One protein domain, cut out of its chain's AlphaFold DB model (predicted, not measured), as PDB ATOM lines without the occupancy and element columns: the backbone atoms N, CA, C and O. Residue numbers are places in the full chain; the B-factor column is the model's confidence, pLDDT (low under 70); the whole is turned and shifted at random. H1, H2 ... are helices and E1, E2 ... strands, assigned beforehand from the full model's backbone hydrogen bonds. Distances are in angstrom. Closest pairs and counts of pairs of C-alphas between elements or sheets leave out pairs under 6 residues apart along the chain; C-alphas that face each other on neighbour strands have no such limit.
ATOM      1  N   SER A  12     -29.577  -2.187  30.009       98.12
ATOM      2  CA  SER A  12     -29.586  -2.173  28.538       98.12
ATOM      3  C   SER A  12     -30.578  -3.171  27.933       98.12
ATOM      4  O   SER A  12     -31.145  -2.892  26.878       98.12
ATOM      5  N   ASP A  13     -30.811  -4.319  28.582       98.44
ATOM      6  CA  ASP A  13     -31.836  -5.280  28.150       98.44
ATOM      7  C   ASP A  13     -33.243  -4.699  28.330       98.44
ATOM      8  O   ASP A  13     -34.113  -4.855  27.468       98.44
ATOM      9  N   ALA A  14     -33.456  -3.982  29.437       97.81
ATOM     10  CA  ALA A  14     -34.729  -3.339  29.730       97.81
ATOM     11  C   ALA A  14     -35.024  -2.174  28.781       97.81
ATOM     12  O   ALA A  14     -36.108  -2.131  28.201       97.81
ATOM     13  N   ALA A  15     -34.050  -1.287  28.563       98.31
ATOM     14  CA  ALA A  15     -34.177  -0.183  27.617       98.31
ATOM     15  C   ALA A  15     -34.513  -0.691  26.208       98.31
ATOM     16  O   ALA A  15     -35.528  -0.295  25.636       98.31
ATOM     17  N   TYR A  16     -33.740  -1.663  25.707       98.38
ATOM     18  CA  TYR A  16     -33.980  -2.236  24.385       98.38
ATOM     19  C   TYR A  16     -35.345  -2.924  24.290       98.38
ATOM     20  O   TYR A  16     -36.021  -2.817  23.273       98.38
ATOM     21  N   THR A  17     -35.787  -3.605  25.352       97.88
ATOM     22  CA  THR A  17     -37.130  -4.200  25.396       97.88
ATOM     23  C   THR A  17     -38.215  -3.132  25.243       97.88
ATOM     24  O   THR A  17     -39.104  -3.286  24.406       97.88
ATOM     25  N   ILE A  18     -38.150  -2.042  26.012       98.31
ATOM     26  CA  ILE A  18     -39.147  -0.959  25.968       98.31
ATOM     27  C   ILE A  18     -39.167  -0.300  24.583       98.31
ATOM     28  O   ILE A  18     -40.238  -0.143  23.991       98.31
ATOM     29  N   GLU A  19     -37.993   0.025  24.035       98.00
ATOM     30  CA  GLU A  19     -37.854   0.580  22.682       98.00
ATOM     31  C   GLU A  19     -38.420  -0.366  21.627       98.00
ATOM     32  O   GLU A  19     -39.176   0.056  20.752       98.00
ATOM     33  N   TYR A  20     -38.110  -1.660  21.725       97.75
ATOM     34  CA  TYR A  20     -38.603  -2.668  20.796       97.75
ATOM     35  C   TYR A  20     -40.133  -2.747  20.808       97.75
ATOM     36  O   TYR A  20     -40.751  -2.720  19.741       97.75
ATOM     37  N   LEU A  21     -40.746  -2.802  21.997       97.38
ATOM     38  CA  LEU A  21     -42.203  -2.822  22.171       97.38
ATOM     39  C   LEU A  21     -42.861  -1.564  21.584       97.38
ATOM     40  O   LEU A  21     -43.887  -1.675  20.905       97.38
ATOM     41  N   LYS A  22     -42.265  -0.389  21.826       97.19
ATOM     42  CA  LYS A  22     -42.778   0.907  21.365       97.19
ATOM     43  C   LYS A  22     -42.665   1.048  19.848       97.19
ATOM     44  O   LYS A  22     -43.664   1.326  19.189       97.19
ATOM     45  N   ASN A  23     -41.479   0.799  19.294       96.88
ATOM     46  CA  ASN A  23     -41.180   0.972  17.868       96.88
ATOM     47  C   ASN A  23     -41.975   0.004  16.986       96.88
ATOM     48  O   ASN A  23     -42.407   0.374  15.897       96.88
ATOM     49  N   HIS A  24     -42.205  -1.223  17.461       96.56
ATOM     50  CA  HIS A  24     -42.984  -2.224  16.726       96.56
ATOM     51  C   HIS A  24     -44.482  -2.203  17.049       96.56
ATOM     52  O   HIS A  24     -45.224  -3.004  16.475       96.56
ATOM     53  N   GLN A  25     -44.913  -1.318  17.956       96.75
ATOM     54  CA  GLN A  25     -46.297  -1.177  18.409       96.75
ATOM     55  C   GLN A  25     -46.936  -2.520  18.787       96.75
ATOM     56  O   GLN A  25     -48.031  -2.864  18.337       96.75
ATOM     57  N   LEU A  26     -46.221  -3.323  19.581       94.88
ATOM     58  CA  LEU A  26     -46.656  -4.677  19.918       94.88
ATOM     59  C   LEU A  26     -47.998  -4.637  20.676       94.88
ATOM     60  O   LEU A  26     -48.016  -4.159  21.811       94.88
ATOM     61  N   PRO A  27     -49.108  -5.176  20.121       94.81
ATOM     62  CA  PRO A  27     -50.458  -4.867  20.607       94.81
ATOM     63  C   PRO A  27     -50.687  -5.144  22.093       94.81
ATOM     64  O   PRO A  27     -51.401  -4.409  22.760       94.81
ATOM     65  N   ARG A  28     -50.053  -6.193  22.630       93.69
ATOM     66  CA  ARG A  28     -50.209  -6.588  24.035       93.69
ATOM     67  C   ARG A  28     -49.604  -5.591  25.031       93.69
ATOM     68  O   ARG A  28     -50.082  -5.529  26.156       93.69
ATOM     69  N   TYR A  29     -48.548  -4.874  24.645       95.69
ATOM     70  CA  TYR A  29     -47.763  -4.034  25.559       95.69
ATOM     71  C   TYR A  29     -47.615  -2.589  25.083       95.69
ATOM     72  O   TYR A  29     -46.996  -1.786  25.774       95.69
ATOM     73  N   TYR A  30     -48.169  -2.239  23.920       96.94
ATOM     74  CA  TYR A  30     -48.002  -0.911  23.343       96.94
ATOM     75  C   TYR A  30     -48.527   0.191  24.266       96.94
ATOM     76  O   TYR A  30     -47.830   1.175  24.497       96.94
ATOM     77  N   ASP A  31     -49.693  -0.008  24.885       95.31
ATOM     78  CA  ASP A  31     -50.259   0.959  25.832       95.31
ATOM     79  C   ASP A  31     -49.379   1.191  27.067       95.31
ATOM     80  O   ASP A  31     -49.441   2.256  27.676       95.31
ATOM     81  N   SER A  32     -48.519   0.232  27.417       96.50
ATOM     82  CA  SER A  32     -47.575   0.377  28.525       96.50
ATOM     83  C   SER A  32     -46.368   1.252  28.173       96.50
ATOM     84  O   SER A  32     -45.743   1.798  29.078       96.50
ATOM     85  N   VAL A  33     -46.033   1.391  26.885       97.62
ATOM     86  CA  VAL A  33     -44.789   2.041  26.423       97.62
ATOM     87  C   VAL A  33     -45.010   3.239  25.496       97.62
ATOM     88  O   VAL A  33     -44.061   3.962  25.197       97.62
ATOM     89  N   ARG A  34     -46.241   3.477  25.026       97.00
ATOM     90  CA  ARG A  34     -46.561   4.550  24.066       97.00
ATOM     91  C   ARG A  34     -46.196   5.950  24.572       97.00
ATOM     92  O   ARG A  34     -45.769   6.784  23.779       97.00
ATOM     93  N   ASP A  35     -46.312   6.162  25.882       97.12
ATOM     94  CA  ASP A  35     -46.091   7.449  26.551       97.12
ATOM     95  C   ASP A  35     -44.633   7.623  27.027       97.12
ATOM     96  O   ASP A  35     -44.295   8.626  27.652       97.12
ATOM     97  N   VAL A  36     -43.747   6.660  26.739       98.00
ATOM     98  CA  VAL A  36     -42.311   6.778  27.036       98.00
ATOM     99  C   VAL A  36     -41.706   7.835  26.122       98.00
ATOM    100  O   VAL A  36     -41.748   7.694  24.906       98.00
ATOM    101  N   GLU A  37     -41.117   8.878  26.684       97.94
ATOM    102  CA  GLU A  37     -40.450   9.953  25.952       97.94
ATOM    103  C   GLU A  37     -38.964   9.658  25.743       97.94
ATOM    104  O   GLU A  37     -38.485   9.688  24.611       97.94
ATOM    105  N   ASN A  38     -38.261   9.329  26.829       98.19
ATOM    106  CA  ASN A  38     -36.821   9.088  26.839       98.19
ATOM    107  C   ASN A  38     -36.469   7.910  27.753       98.19
ATOM    108  O   ASN A  38     -37.173   7.644  28.731       98.19
ATOM    109  N   ILE A  39     -35.366   7.228  27.445       98.38
ATOM    110  CA  ILE A  39     -34.817   6.147  28.266       98.38
ATOM    111  C   ILE A  39     -33.314   6.350  28.414       98.38
ATOM    112  O   ILE A  39     -32.605   6.531  27.428       98.38
ATOM    113  N   GLU A  40     -32.817   6.263  29.644       98.50
ATOM    114  CA  GLU A  40     -31.392   6.361  29.952       98.50
ATOM    115  C   GLU A  40     -30.943   5.169  30.799       98.50
ATOM    116  O   GLU A  40     -31.684   4.636  31.630       98.50
ATOM    117  N   THR A  41     -29.700   4.748  30.581       98.25
ATOM    118  CA  THR A  41     -29.060   3.632  31.290       98.25
ATOM    119  C   THR A  41     -27.691   4.082  31.807       98.25
ATOM    120  O   THR A  41     -26.665   3.718  31.237       98.25
ATOM    121  N   PRO A  42     -27.644   4.944  32.845       98.00
ATOM    122  CA  PRO A  42     -26.389   5.557  33.296       98.00
ATOM    123  C   PRO A  42     -25.375   4.529  33.821       98.00
ATOM    124  O   PRO A  42     -24.171   4.771  33.794       98.00
ATOM    125  N   ASP A  43     -25.857   3.367  34.260       98.12
ATOM    126  CA  ASP A  43     -25.054   2.208  34.625       98.12
ATOM    127  C   ASP A  43     -25.829   0.908  34.334       98.12
ATOM    128  O   ASP A  43     -26.984   0.928  33.905       98.12
ATOM    129  N   ALA A  44     -25.196  -0.245  34.572       97.31
ATOM    130  CA  ALA A  44     -25.747  -1.562  34.245       97.31
ATOM    131  C   ALA A  44     -26.986  -1.974  35.067       97.31
ATOM    132  O   ALA A  44     -27.634  -2.963  34.718       97.31
ATOM    133  N   GLN A  45     -27.306  -1.276  36.157       96.81
ATOM    134  CA  GLN A  45     -28.390  -1.615  37.084       96.81
ATOM    135  C   GLN A  45     -29.417  -0.488  37.260       96.81
ATOM    136  O   GLN A  45     -30.449  -0.713  37.891       96.81
ATOM    137  N   THR A  46     -29.183   0.674  36.656       97.62
ATOM    138  CA  THR A  46     -30.085   1.824  36.694       97.62
ATOM    139  C   THR A  46     -30.764   2.021  35.342       97.62
ATOM    140  O   THR A  46     -30.108   2.118  34.305       97.62
ATOM    141  N   LEU A  47     -32.096   2.099  35.360       97.81
ATOM    142  CA  LEU A  47     -32.934   2.467  34.221       97.81
ATOM    143  C   LEU A  47     -33.722   3.722  34.598       97.81
ATOM    144  O   LEU A  47     -34.454   3.714  35.587       97.81
ATOM    145  N   ILE A  48     -33.589   4.778  33.802       98.12
ATOM    146  CA  ILE A  48     -34.374   6.007  33.937       98.12
ATOM    147  C   ILE A  48     -35.318   6.067  32.742       98.12
ATOM    148  O   ILE A  48     -34.879   5.948  31.602       98.12
ATOM    149  N   VAL A  49     -36.614   6.224  33.003       98.19
ATOM    150  CA  VAL A  49     -37.644   6.331  31.965       98.19
ATOM    151  C   VAL A  49     -38.407   7.630  32.179       98.19
ATOM    152  O   VAL A  49     -39.069   7.805  33.203       98.19
ATOM    153  N   THR A  50     -38.318   8.527  31.206       98.00
ATOM    154  CA  THR A  50     -39.081   9.777  31.175       98.00
ATOM    155  C   THR A  50     -40.361   9.540  30.393       98.00
ATOM    156  O   THR A  50     -40.324   8.955  29.313       98.00
ATOM    157  N   MET A  51     -41.494   9.991  30.927       97.69
ATOM    158  CA  MET A  51     -42.812   9.858  30.302       97.69
ATOM    159  C   MET A  51     -43.294  11.229  29.817       97.69
ATOM    160  O   MET A  51     -43.130  12.211  30.536       97.69
ATOM    161  N   ASN A  52     -43.957  11.291  28.660       97.12
ATOM    162  CA  ASN A  52     -44.498  12.540  28.095       97.12
ATOM    163  C   ASN A  52     -45.870  12.943  28.676       97.12
ATOM    164  O   ASN A  52     -46.495  13.901  28.220       97.12
ATOM    165  N   SER A  53     -46.373  12.191  29.657       96.25
ATOM    166  CA  SER A  53     -47.665  12.421  30.298       96.25
ATOM    167  C   SER A  53     -47.589  12.156  31.805       96.25
ATOM    168  O   SER A  53     -46.579  11.684  32.332       96.25
ATOM    169  N   THR A  54     -48.666  12.462  32.529       95.50
ATOM    170  CA  THR A  54     -48.793  12.152  33.961       95.50
ATOM    171  C   THR A  54     -49.855  11.078  34.158       95.50
ATOM    172  O   THR A  54     -51.014  11.278  33.804       95.50
ATOM    173  N   SER A  55     -49.474   9.945  34.749       95.50
ATOM    174  CA  SER A  55     -50.394   8.850  35.063       95.50
ATOM    175  C   SER A  55     -49.903   8.050  36.263       95.50
ATOM    176  O   SER A  55     -48.724   7.707  36.354       95.50
ATOM    177  N   TYR A  56     -50.829   7.682  37.152       93.38
ATOM    178  CA  TYR A  56     -50.567   6.746  38.252       93.38
ATOM    179  C   TYR A  56     -50.087   5.376  37.742       93.38
ATOM    180  O   TYR A  56     -49.309   4.690  38.402       93.38
ATOM    181  N   TRP A  57     -50.510   4.992  36.535       95.00
ATOM    182  CA  TRP A  57     -50.204   3.687  35.962       95.00
ATOM    183  C   TRP A  57     -48.787   3.569  35.400       95.00
ATOM    184  O   TRP A  57     -48.360   2.452  35.144       95.00
ATOM    185  N   HIS A  58     -48.027   4.659  35.238       95.44
ATOM    186  CA  HIS A  58     -46.703   4.600  34.600       95.44
ATOM    187  C   HIS A  58     -45.732   3.646  35.290       95.44
ATOM    188  O   HIS A  58     -45.083   2.842  34.622       95.44
ATOM    189  N   LEU A  59     -45.680   3.671  36.622       93.94
ATOM    190  CA  LEU A  59     -44.807   2.766  37.363       93.94
ATOM    191  C   LEU A  59     -45.212   1.299  37.164       93.94
ATOM    192  O   LEU A  59     -44.348   0.445  36.984       93.94
ATOM    193  N   HIS A  60     -46.515   1.006  37.158       94.75
ATOM    194  CA  HIS A  60     -47.016  -0.346  36.910       94.75
ATOM    195  C   HIS A  60     -46.755  -0.787  35.467       94.75
ATOM    196  O   HIS A  60     -46.312  -1.908  35.233       94.75
ATOM    197  N   ASN A  61     -46.979   0.114  34.512       95.31
ATOM    198  CA  ASN A  61     -46.792  -0.132  33.093       95.31
ATOM    199  C   ASN A  61     -45.347  -0.486  32.773       95.31
ATOM    200  O   ASN A  61     -45.138  -1.456  32.064       95.31
ATOM    201  N   ILE A  62     -44.371   0.255  33.306       95.94
ATOM    202  CA  ILE A  62     -42.945  -0.002  33.062       95.94
ATOM    203  C   ILE A  62     -42.427  -1.145  33.942       95.94
ATOM    204  O   ILE A  62     -41.777  -2.061  33.442       95.94
ATOM    205  N   GLY A  63     -42.740  -1.134  35.240       94.00
ATOM    206  CA  GLY A  63     -42.260  -2.142  36.192       94.00
ATOM    207  C   GLY A  63     -42.867  -3.535  35.997       94.00
ATOM    208  O   GLY A  63     -42.288  -4.521  36.444       94.00
ATOM    209  N   GLY A  64     -44.021  -3.629  35.331       93.44
ATOM    210  CA  GLY A  64     -44.706  -4.883  35.018       93.44
ATOM    211  C   GLY A  64     -44.310  -5.517  33.682       93.44
ATOM    212  O   GLY A  64     -44.819  -6.593  33.359       93.44
ATOM    213  N   LEU A  65     -43.437  -4.881  32.888       95.69
ATOM    214  CA  LEU A  65     -43.044  -5.429  31.589       95.69
ATOM    215  C   LEU A  65     -42.213  -6.706  31.747       95.69
ATOM    216  O   LEU A  65     -41.278  -6.748  32.551       95.69
ATOM    217  N   PRO A  66     -42.472  -7.740  30.926       93.75
ATOM    218  CA  PRO A  66     -41.506  -8.810  30.768       93.75
ATOM    219  C   PRO A  66     -40.254  -8.252  30.089       93.75
ATOM    220  O   PRO A  66     -40.343  -7.607  29.045       93.75
ATOM    221  N   LEU A  67     -39.085  -8.532  30.662       95.50
ATOM    222  CA  LEU A  67     -37.808  -8.189  30.047       95.50
ATOM    223  C   LEU A  67     -37.352  -9.305  29.114       95.50
ATOM    224  O   LEU A  67     -37.407 -10.485  29.472       95.50
ATOM    225  N   PHE A  68     -36.848  -8.919  27.948       95.69
ATOM    226  CA  PHE A  68     -36.247  -9.831  26.987       95.69
ATOM    227  C   PHE A  68     -34.740  -9.571  26.890       95.69
ATOM    228  O   PHE A  68     -34.309  -8.426  27.037       95.69
ATOM    229  N   PRO A  69     -33.919 -10.598  26.611       96.94
ATOM    230  CA  PRO A  69     -32.502 -10.376  26.384       96.94
ATOM    231  C   PRO A  69     -32.301  -9.577  25.092       96.94
ATOM    232  O   PRO A  69     -32.736 -10.002  24.014       96.94
ATOM    233  N   ARG A  70     -31.598  -8.444  25.176       97.38
ATOM    234  CA  ARG A  70     -31.350  -7.543  24.037       97.38
ATOM    235  C   ARG A  70     -30.734  -8.282  22.857       97.38
ATOM    236  O   ARG A  70     -31.222  -8.193  21.739       97.38
ATOM    237  N   HIS A  71     -29.709  -9.080  23.133       95.94
ATOM    238  CA  HIS A  71     -28.978  -9.839  22.121       95.94
ATOM    239  C   HIS A  71     -29.838 -10.886  21.387       95.94
ATOM    240  O   HIS A  71     -29.425 -11.371  20.334       95.94
ATOM    241  N   VAL A  72     -30.998 -11.268  21.935       96.31
ATOM    242  CA  VAL A  72     -31.989 -12.109  21.249       96.31
ATOM    243  C   VAL A  72     -32.890 -11.242  20.379       96.31
ATOM    244  O   VAL A  72     -33.057 -11.546  19.200       96.31
ATOM    245  N   LEU A  73     -33.437 -10.156  20.935       95.88
ATOM    246  CA  LEU A  73     -34.330  -9.260  20.198       95.88
ATOM    247  C   LEU A  73     -33.643  -8.595  18.993       95.88
ATOM    248  O   LEU A  73     -34.274  -8.456  17.951       95.88
ATOM    249  N   GLU A  74     -32.349  -8.274  19.085       95.75
ATOM    250  CA  GLU A  74     -31.552  -7.733  17.968       95.75
ATOM    251  C   GLU A  74     -31.492  -8.675  16.751       95.75
ATOM    252  O   GLU A  74     -31.249  -8.235  15.629       95.75
ATOM    253  N   GLN A  75     -31.734  -9.976  16.944       94.19
ATOM    254  CA  GLN A  75     -31.760 -10.964  15.860       94.19
ATOM    255  C   GLN A  75     -33.150 -11.102  15.214       94.19
ATOM    256  O   GLN A  75     -33.296 -11.797  14.201       94.19
ATOM    257  N   VAL A  76     -34.181 -10.472  15.782       94.31
ATOM    258  CA  VAL A  76     -35.566 -10.598  15.323       94.31
ATOM    259  C   VAL A  76     -35.828  -9.617  14.184       94.31
ATOM    260  O   VAL A  76     -36.024  -8.427  14.403       94.31
ATOM    261  N   LYS A  77     -35.876 -10.136  12.952       91.25
ATOM    262  CA  LYS A  77     -36.181  -9.339  11.749       91.25
ATOM    263  C   LYS A  77     -37.655  -8.952  11.636       91.25
ATOM    264  O   LYS A  77     -37.971  -7.845  11.225       91.25
ATOM    265  N   ASP A  78     -38.543  -9.884  11.965       94.00
ATOM    266  CA  ASP A  78     -39.987  -9.673  11.974       94.00
ATOM    267  C   ASP A  78     -40.588 -10.431  13.154       94.00
ATOM    268  O   ASP A  78     -40.553 -11.661  13.210       94.00
ATOM    269  N   TRP A  79     -41.151  -9.687  14.103       93.44
ATOM    270  CA  TRP A  79     -41.756 -10.262  15.298       93.44
ATOM    271  C   TRP A  79     -42.991 -11.110  14.987       93.44
ATOM    272  O   TRP A  79     -43.310 -12.012  15.761       93.44
ATOM    273  N   ARG A  80     -43.692 -10.857  13.870       94.12
ATOM    274  CA  ARG A  80     -44.936 -11.568  13.524       94.12
ATOM    275  C   ARG A  80     -44.675 -13.011  13.114       94.12
ATOM    276  O   ARG A  80     -45.484 -13.890  13.398       94.12
ATOM    277  N   SER A  81     -43.548 -13.252  12.453       95.00
ATOM    278  CA  SER A  81     -43.102 -14.584  12.039       95.00
ATOM    279  C   SER A  81     -42.101 -15.218  13.011       95.00
ATOM    280  O   SER A  81     -41.705 -16.372  12.827       95.00
ATOM    281  N   TRP A  82     -41.712 -14.499  14.068       94.44
ATOM    282  CA  TRP A  82     -40.745 -14.970  15.049       94.44
ATOM    283  C   TRP A  82     -41.297 -16.122  15.899       94.44
ATOM    284  O   TRP A  82     -42.301 -15.989  16.599       94.44
ATOM    285  N   LYS A  83     -40.609 -17.271  15.863       94.62
ATOM    286  CA  LYS A  83     -40.947 -18.476  16.638       94.62
ATOM    287  C   LYS A  83     -39.833 -18.810  17.636       94.62
ATOM    288  O   LYS A  83     -39.063 -19.741  17.398       94.62
ATOM    289  N   PRO A  84     -39.732 -18.092  18.769       94.31
ATOM    290  CA  PRO A  84     -38.600 -18.223  19.686       94.31
ATOM    291  C   PRO A  84     -38.426 -19.631  20.269       94.31
ATOM    292  O   PRO A  84     -37.304 -20.046  20.532       94.31
ATOM    293  N   SER A  85     -39.508 -20.401  20.423       93.50
ATOM    294  CA  SER A  85     -39.451 -21.794  20.890       93.50
ATOM    295  C   SER A  85     -38.839 -22.768  19.880       93.50
ATOM    296  O   SER A  85     -38.463 -23.871  20.262       93.50
ATOM    297  N   GLN A  86     -38.746 -22.384  18.603       92.81
ATOM    298  CA  GLN A  86     -38.239 -23.219  17.508       92.81
ATOM    299  C   GLN A  86     -36.893 -22.722  16.961       92.81
ATOM    300  O   GLN A  86     -36.254 -23.424  16.178       92.81
ATOM    301  N   THR A  87     -36.447 -21.537  17.382       93.38
ATOM    302  CA  THR A  87     -35.168 -20.957  16.967       93.38
ATOM    303  C   THR A  87     -34.104 -21.218  18.024       93.38
ATOM    304  O   THR A  87     -34.219 -20.747  19.153       93.38
ATOM    305  N   TRP A  88     -33.055 -21.951  17.660       91.62
ATOM    306  CA  TRP A  88     -31.921 -22.248  18.539       91.62
ATOM    307  C   TRP A  88     -30.942 -21.073  18.599       91.62
ATOM    308  O   TRP A  88     -30.664 -20.451  17.575       91.62
ATOM    309  N   LEU A  89     -30.416 -20.783  19.790       89.88
ATOM    310  CA  LEU A  89     -29.419 -19.726  20.003       89.88
ATOM    311  C   LEU A  89     -27.987 -20.186  19.765       89.88
ATOM    312  O   LEU A  89     -27.127 -19.392  19.392       89.88
ATOM    313  N   ASP A  90     -27.735 -21.469  19.982       84.62
ATOM    314  CA  ASP A  90     -26.424 -22.077  19.857       84.62
ATOM    315  C   ASP A  90     -26.476 -23.299  18.932       84.62
ATOM    316  O   ASP A  90     -27.513 -23.945  18.752       84.62
ATOM    317  N   LYS A  91     -25.329 -23.621  18.323       81.81
ATOM    318  CA  LYS A  91     -25.197 -24.767  17.409       81.81
ATOM    319  C   LYS A  91     -25.432 -26.106  18.112       81.81
ATOM    320  O   LYS A  91     -25.839 -27.066  17.464       81.81
ATOM    321  N   GLU A  92     -25.173 -26.160  19.415       85.25
ATOM    322  CA  GLU A  92     -25.325 -27.350  20.252       85.25
ATOM    323  C   GLU A  92     -26.787 -27.586  20.668       85.25
ATOM    324  O   GLU A  92     -27.088 -28.603  21.291       85.25
ATOM    325  N   LYS A  93     -27.702 -26.680  20.284       85.25
ATOM    326  CA  LYS A  93     -29.136 -26.715  20.588       85.25
ATOM    327  C   LYS A  93     -29.412 -26.833  22.090       85.25
ATOM    328  O   LYS A  93     -30.308 -27.559  22.522       85.25
ATOM    329  N   LYS A  94     -28.636 -26.115  22.904       87.31
ATOM    330  CA  LYS A  94     -28.812 -26.081  24.362       87.31
ATOM    331  C   LYS A  94     -29.887 -25.096  24.793       87.31
ATOM    332  O   LYS A  94     -30.569 -25.374  25.778       87.31
ATOM    333  N   LEU A  95     -30.048 -23.976  24.094       93.25
ATOM    334  CA  LEU A  95     -31.060 -22.963  24.391       93.25
ATOM    335  C   LEU A  95     -31.792 -22.527  23.126       93.25
ATOM    336  O   LEU A  95     -31.210 -22.409  22.045       93.25
ATOM    337  N   THR A  96     -33.085 -22.263  23.271       95.31
ATOM    338  CA  THR A  96     -33.879 -21.592  22.242       95.31
ATOM    339  C   THR A  96     -33.936 -20.096  22.534       95.31
ATOM    340  O   THR A  96     -33.629 -19.650  23.638       95.31
ATOM    341  N   GLN A  97     -34.369 -19.306  21.556       95.31
ATOM    342  CA  GLN A  97     -34.638 -17.881  21.744       95.31
ATOM    343  C   GLN A  97     -35.782 -17.628  22.748       95.31
ATOM    344  O   GLN A  97     -35.940 -16.501  23.215       95.31
ATOM    345  N   LEU A  98     -36.553 -18.659  23.132       95.12
ATOM    346  CA  LEU A  98     -37.488 -18.625  24.261       95.12
ATOM    347  C   LEU A  98     -36.735 -18.865  25.578       95.12
ATOM    348  O   LEU A  98     -36.888 -19.897  26.235       95.12
ATOM    349  N   MET A  99     -35.912 -17.893  25.953       94.19
ATOM    350  CA  MET A  99     -35.116 -17.914  27.176       94.19
ATOM    351  C   MET A  99     -35.430 -16.713  28.068       94.19
ATOM    352  O   MET A  99     -35.944 -15.692  27.614       94.19
ATOM    353  N   GLY A 100     -35.092 -16.830  29.350       95.62
ATOM    354  CA  GLY A 100     -35.270 -15.756  30.323       95.62
ATOM    355  C   GLY A 100     -34.288 -15.848  31.489       95.62
ATOM    356  O   GLY A 100     -33.263 -16.518  31.399       95.62
ATOM    357  N   SER A 101     -34.589 -15.158  32.589       96.00
ATOM    358  CA  SER A 101     -33.822 -15.205  33.848       96.00
ATOM    359  C   SER A 101     -34.535 -16.004  34.950       96.00
ATOM    360  O   SER A 101     -34.040 -16.121  36.071       96.00
ATOM    361  N   GLY A 102     -35.708 -16.564  34.632       95.50
ATOM    362  CA  GLY A 102     -36.558 -17.306  35.559       95.50
ATOM    363  C   GLY A 102     -36.040 -18.709  35.916       95.50
ATOM    364  O   GLY A 102     -35.020 -19.162  35.388       95.50
ATOM    365  N   PRO A 103     -36.760 -19.427  36.798       96.38
ATOM    366  CA  PRO A 103     -36.323 -20.707  37.365       96.38
ATOM    367  C   PRO A 103     -36.295 -21.881  36.380       96.38
ATOM    368  O   PRO A 103     -35.679 -22.905  36.676       96.38
ATOM    369  N   PHE A 104     -36.939 -21.753  35.219       96.81
ATOM    370  CA  PHE A 104     -37.128 -22.846  34.270       96.81
ATOM    371  C   PHE A 104     -36.652 -22.477  32.861       96.81
ATOM    372  O   PHE A 104     -36.973 -21.406  32.352       96.81
ATOM    373  N   ILE A 105     -35.907 -23.388  32.234       96.19
ATOM    374  CA  ILE A 105     -35.455 -23.340  30.838       96.19
ATOM    375  C   ILE A 105     -36.424 -24.152  29.982       96.19
ATOM    376  O   ILE A 105     -36.677 -25.324  30.282       96.19
ATOM    377  N   PHE A 106     -36.912 -23.557  28.895       96.00
ATOM    378  CA  PHE A 106     -37.719 -24.251  27.897       96.00
ATOM    379  C   PHE A 106     -36.892 -25.293  27.131       96.00
ATOM    380  O   PHE A 106     -35.780 -25.002  26.689       96.00
ATOM    381  N   ARG A 107     -37.430 -26.509  26.958       93.31
ATOM    382  CA  ARG A 107     -36.784 -27.579  26.178       93.31
ATOM    383  C   ARG A 107     -37.565 -27.959  24.941       93.31
ATOM    384  O   ARG A 107     -37.020 -27.957  23.845       93.31
ATOM    385  N   GLU A 108     -38.822 -28.320  25.132       92.31
ATOM    386  CA  GLU A 108     -39.640 -28.875  24.067       92.31
ATOM    387  C   GLU A 108     -41.108 -28.587  24.346       92.31
ATOM    388  O   GLU A 108     -41.550 -28.523  25.496       92.31
ATOM    389  N   TYR A 109     -41.869 -28.445  23.270       93.69
ATOM    390  CA  TYR A 109     -43.317 -28.423  23.305       93.69
ATOM    391  C   TYR A 109     -43.849 -29.390  22.251       93.69
ATOM    392  O   TYR A 109     -43.515 -29.258  21.072       93.69
ATOM    393  N   ARG A 110     -44.690 -30.331  22.683       94.12
ATOM    394  CA  ARG A 110     -45.460 -31.223  21.818       94.12
ATOM    395  C   ARG A 110     -46.944 -30.882  21.938       94.12
ATOM    396  O   ARG A 110     -47.525 -31.114  23.002       94.12
ATOM    397  N   PRO A 111     -47.556 -30.302  20.890       95.00
ATOM    398  CA  PRO A 111     -48.965 -29.927  20.915       95.00
ATOM    399  C   PRO A 111     -49.873 -31.100  21.286       95.00
ATOM    400  O   PRO A 111     -49.775 -32.169  20.697       95.00
ATOM    401  N   GLY A 112     -50.762 -30.884  22.257       96.12
ATOM    402  CA  GLY A 112     -51.691 -31.910  22.744       96.12
ATOM    403  C   GLY A 112     -51.085 -32.934  23.708       96.12
ATOM    404  O   GLY A 112     -51.835 -33.724  24.270       96.12
ATOM    405  N   GLU A 113     -49.769 -32.899  23.944       97.62
ATOM    406  CA  GLU A 113     -49.083 -33.835  24.838       97.62
ATOM    407  C   GLU A 113     -48.476 -33.121  26.051       97.62
ATOM    408  O   GLU A 113     -48.983 -33.247  27.165       97.62
ATOM    409  N   TYR A 114     -47.383 -32.372  25.858       96.44
ATOM    410  CA  TYR A 114     -46.630 -31.795  26.974       96.44
ATOM    411  C   TYR A 114     -45.835 -30.540  26.612       96.44
ATOM    412  O   TYR A 114     -45.442 -30.307  25.467       96.44
ATOM    413  N   VAL A 115     -45.516 -29.764  27.650       96.56
ATOM    414  CA  VAL A 115     -44.449 -28.759  27.653       96.56
ATOM    415  C   VAL A 115     -43.369 -29.246  28.611       96.56
ATOM    416  O   VAL A 115     -43.640 -29.470  29.790       96.56
ATOM    417  N   HIS A 116     -42.145 -29.409  28.118       95.50
ATOM    418  CA  HIS A 116     -41.012 -29.842  28.925       95.50
ATOM    419  C   HIS A 116     -40.140 -28.639  29.281       95.50
ATOM    420  O   HIS A 116     -39.584 -27.956  28.416       95.50
ATOM    421  N   LEU A 117     -40.009 -28.409  30.586       96.94
ATOM    422  CA  LEU A 117     -39.130 -27.414  31.177       96.94
ATOM    423  C   LEU A 117     -38.091 -28.098  32.069       96.94
ATOM    424  O   LEU A 117     -38.388 -29.080  32.743       96.94
ATOM    425  N   THR A 118     -36.885 -27.545  32.119       96.38
ATOM    426  CA  THR A 118     -35.814 -28.023  33.014       96.38
ATOM    427  C   THR A 118     -35.376 -26.921  33.960       96.38
ATOM    428  O   THR A 118     -35.585 -25.743  33.684       96.38
ATOM    429  N   LYS A 119     -34.758 -27.286  35.083       96.31
ATOM    430  CA  LYS A 119     -34.213 -26.318  36.042       96.31
ATOM    431  C   LYS A 119     -33.206 -25.378  35.365       96.31
ATOM    432  O   LYS A 119     -32.300 -25.845  34.679       96.31
ATOM    433  N   ASN A 120     -33.325 -24.076  35.624       95.94
ATOM    434  CA  ASN A 120     -32.279 -23.098  35.335       95.94
ATOM    435  C   ASN A 120     -31.210 -23.146  36.446       95.94
ATOM    436  O   ASN A 120     -31.499 -22.727  37.571       95.94
TER     437      ASN A 120
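Overview. This is residues 12 to 120 of the 129 residues of the protein "SBP_bac_5 domain-containing protein" of bioreactor metagenome (UniProt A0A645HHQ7). Two hairpins of strands lie at opposite ends of a longish body, E1 and E2 at one end and E3 and E4 at the other. The helix H1 packs on the hairpin E1 and E2, with the short helices H2 and H4 packed on H1 and H3 on H2, while the long unnamed stretch of residues 74 to 103 winds between H4 and the second hairpin. The printed part has 109 residues with four named helices and four named strands, in the order H1, H2, E1, E2, H3, H4, E3, E4; the strands make two antiparallel sheets of two, E1 - E2 and E3 - E4. The class is mixed, helices and strands, with under half of the residues, 53 of 109, in named elements. The whole is only just loose, close to compact, with a radius of gyration of the C-alphas of 15.9 A, and its C-alphas span 46 by 31 by 26 A, an outline that is only just elongated.

Arrangement. H1, residues 12 to 23, touches H2, residues 30 to 33, with its residues 18 to 22 alone; the closest C-alphas are those of Lys 22 and Val 33, 5.6 A apart. E1, residues 36 to 43, and E2, residues 46 to 51, form a hairpin of antiparallel strands, with 164 degrees between their directions. N 40 and O 48 are within hydrogen-bond range at 2.9 A, and so are N 37 and O 50 at 2.7 A. The closest C-alphas of H1 and E1 are those of Ala 15 and Ile 39, 6.4 A apart; those of H1 and E2 are Ala 15 and Leu 47, 7.2 A apart. H3, residues 58 to 63, touches H2, and their closest C-alphas, of Ser 32 and Asn 61, are 4.7 A apart. H1 and H3 are apart, but only just, at 8.1 A. H4, residues 70 to 73, touches H1, with the C-alphas of Asp 13 and Arg 70 closest at 4.7 A; H3 and H4 are apart. E3, residues 104 to 110, and E4, residues 114 to 119, form the second hairpin, antiparallel with 160 degrees between their directions. Here N 105 and O 118 are 2.8 A apart, and N 116 and O 108 are also 2.8 A apart, both within hydrogen-bond range. Both E3 and E4 are apart from H1, H2, H3, E1 and E2. In H1 and H3 every O i to N i+4 pair is within hydrogen-bond range; H2 and H4 are too short for such a pair.

Along the chain. H1 begins with C-alpha 12 at (-29.586, -2.173, 28.538) and measures 16.1 A from first to last C-alpha. H2, residues 30 to 33, follows after a short link. E1 is 19.4 A long, from Val 36 to Asp 43 at (-25.054, 2.208, 34.625), and E2 is 16.4 A long, from Thr 46 to Met 51. H3 spans His 58 to Gly 63, and H4 spans Arg 70 to Leu 73. E3 measures 17.2 A from Phe 104 to Arg 110. E4 measures 16.3 A from Tyr 114 to Lys 119, where C-alpha 119 is at (-34.213, -26.318, 36.042).

Size, cuts and confidence. The two C-alphas farthest apart are those of Thr 54 and Glu 92, at 47.9 A. The link from H4 to E3, 30 residues, is long; the links H2 to E1, E1 to E2 and E3 to E4 are tight. The printed part has no cut. The mean pLDDT of the printed part is 95.4, and no printed residue is under 70.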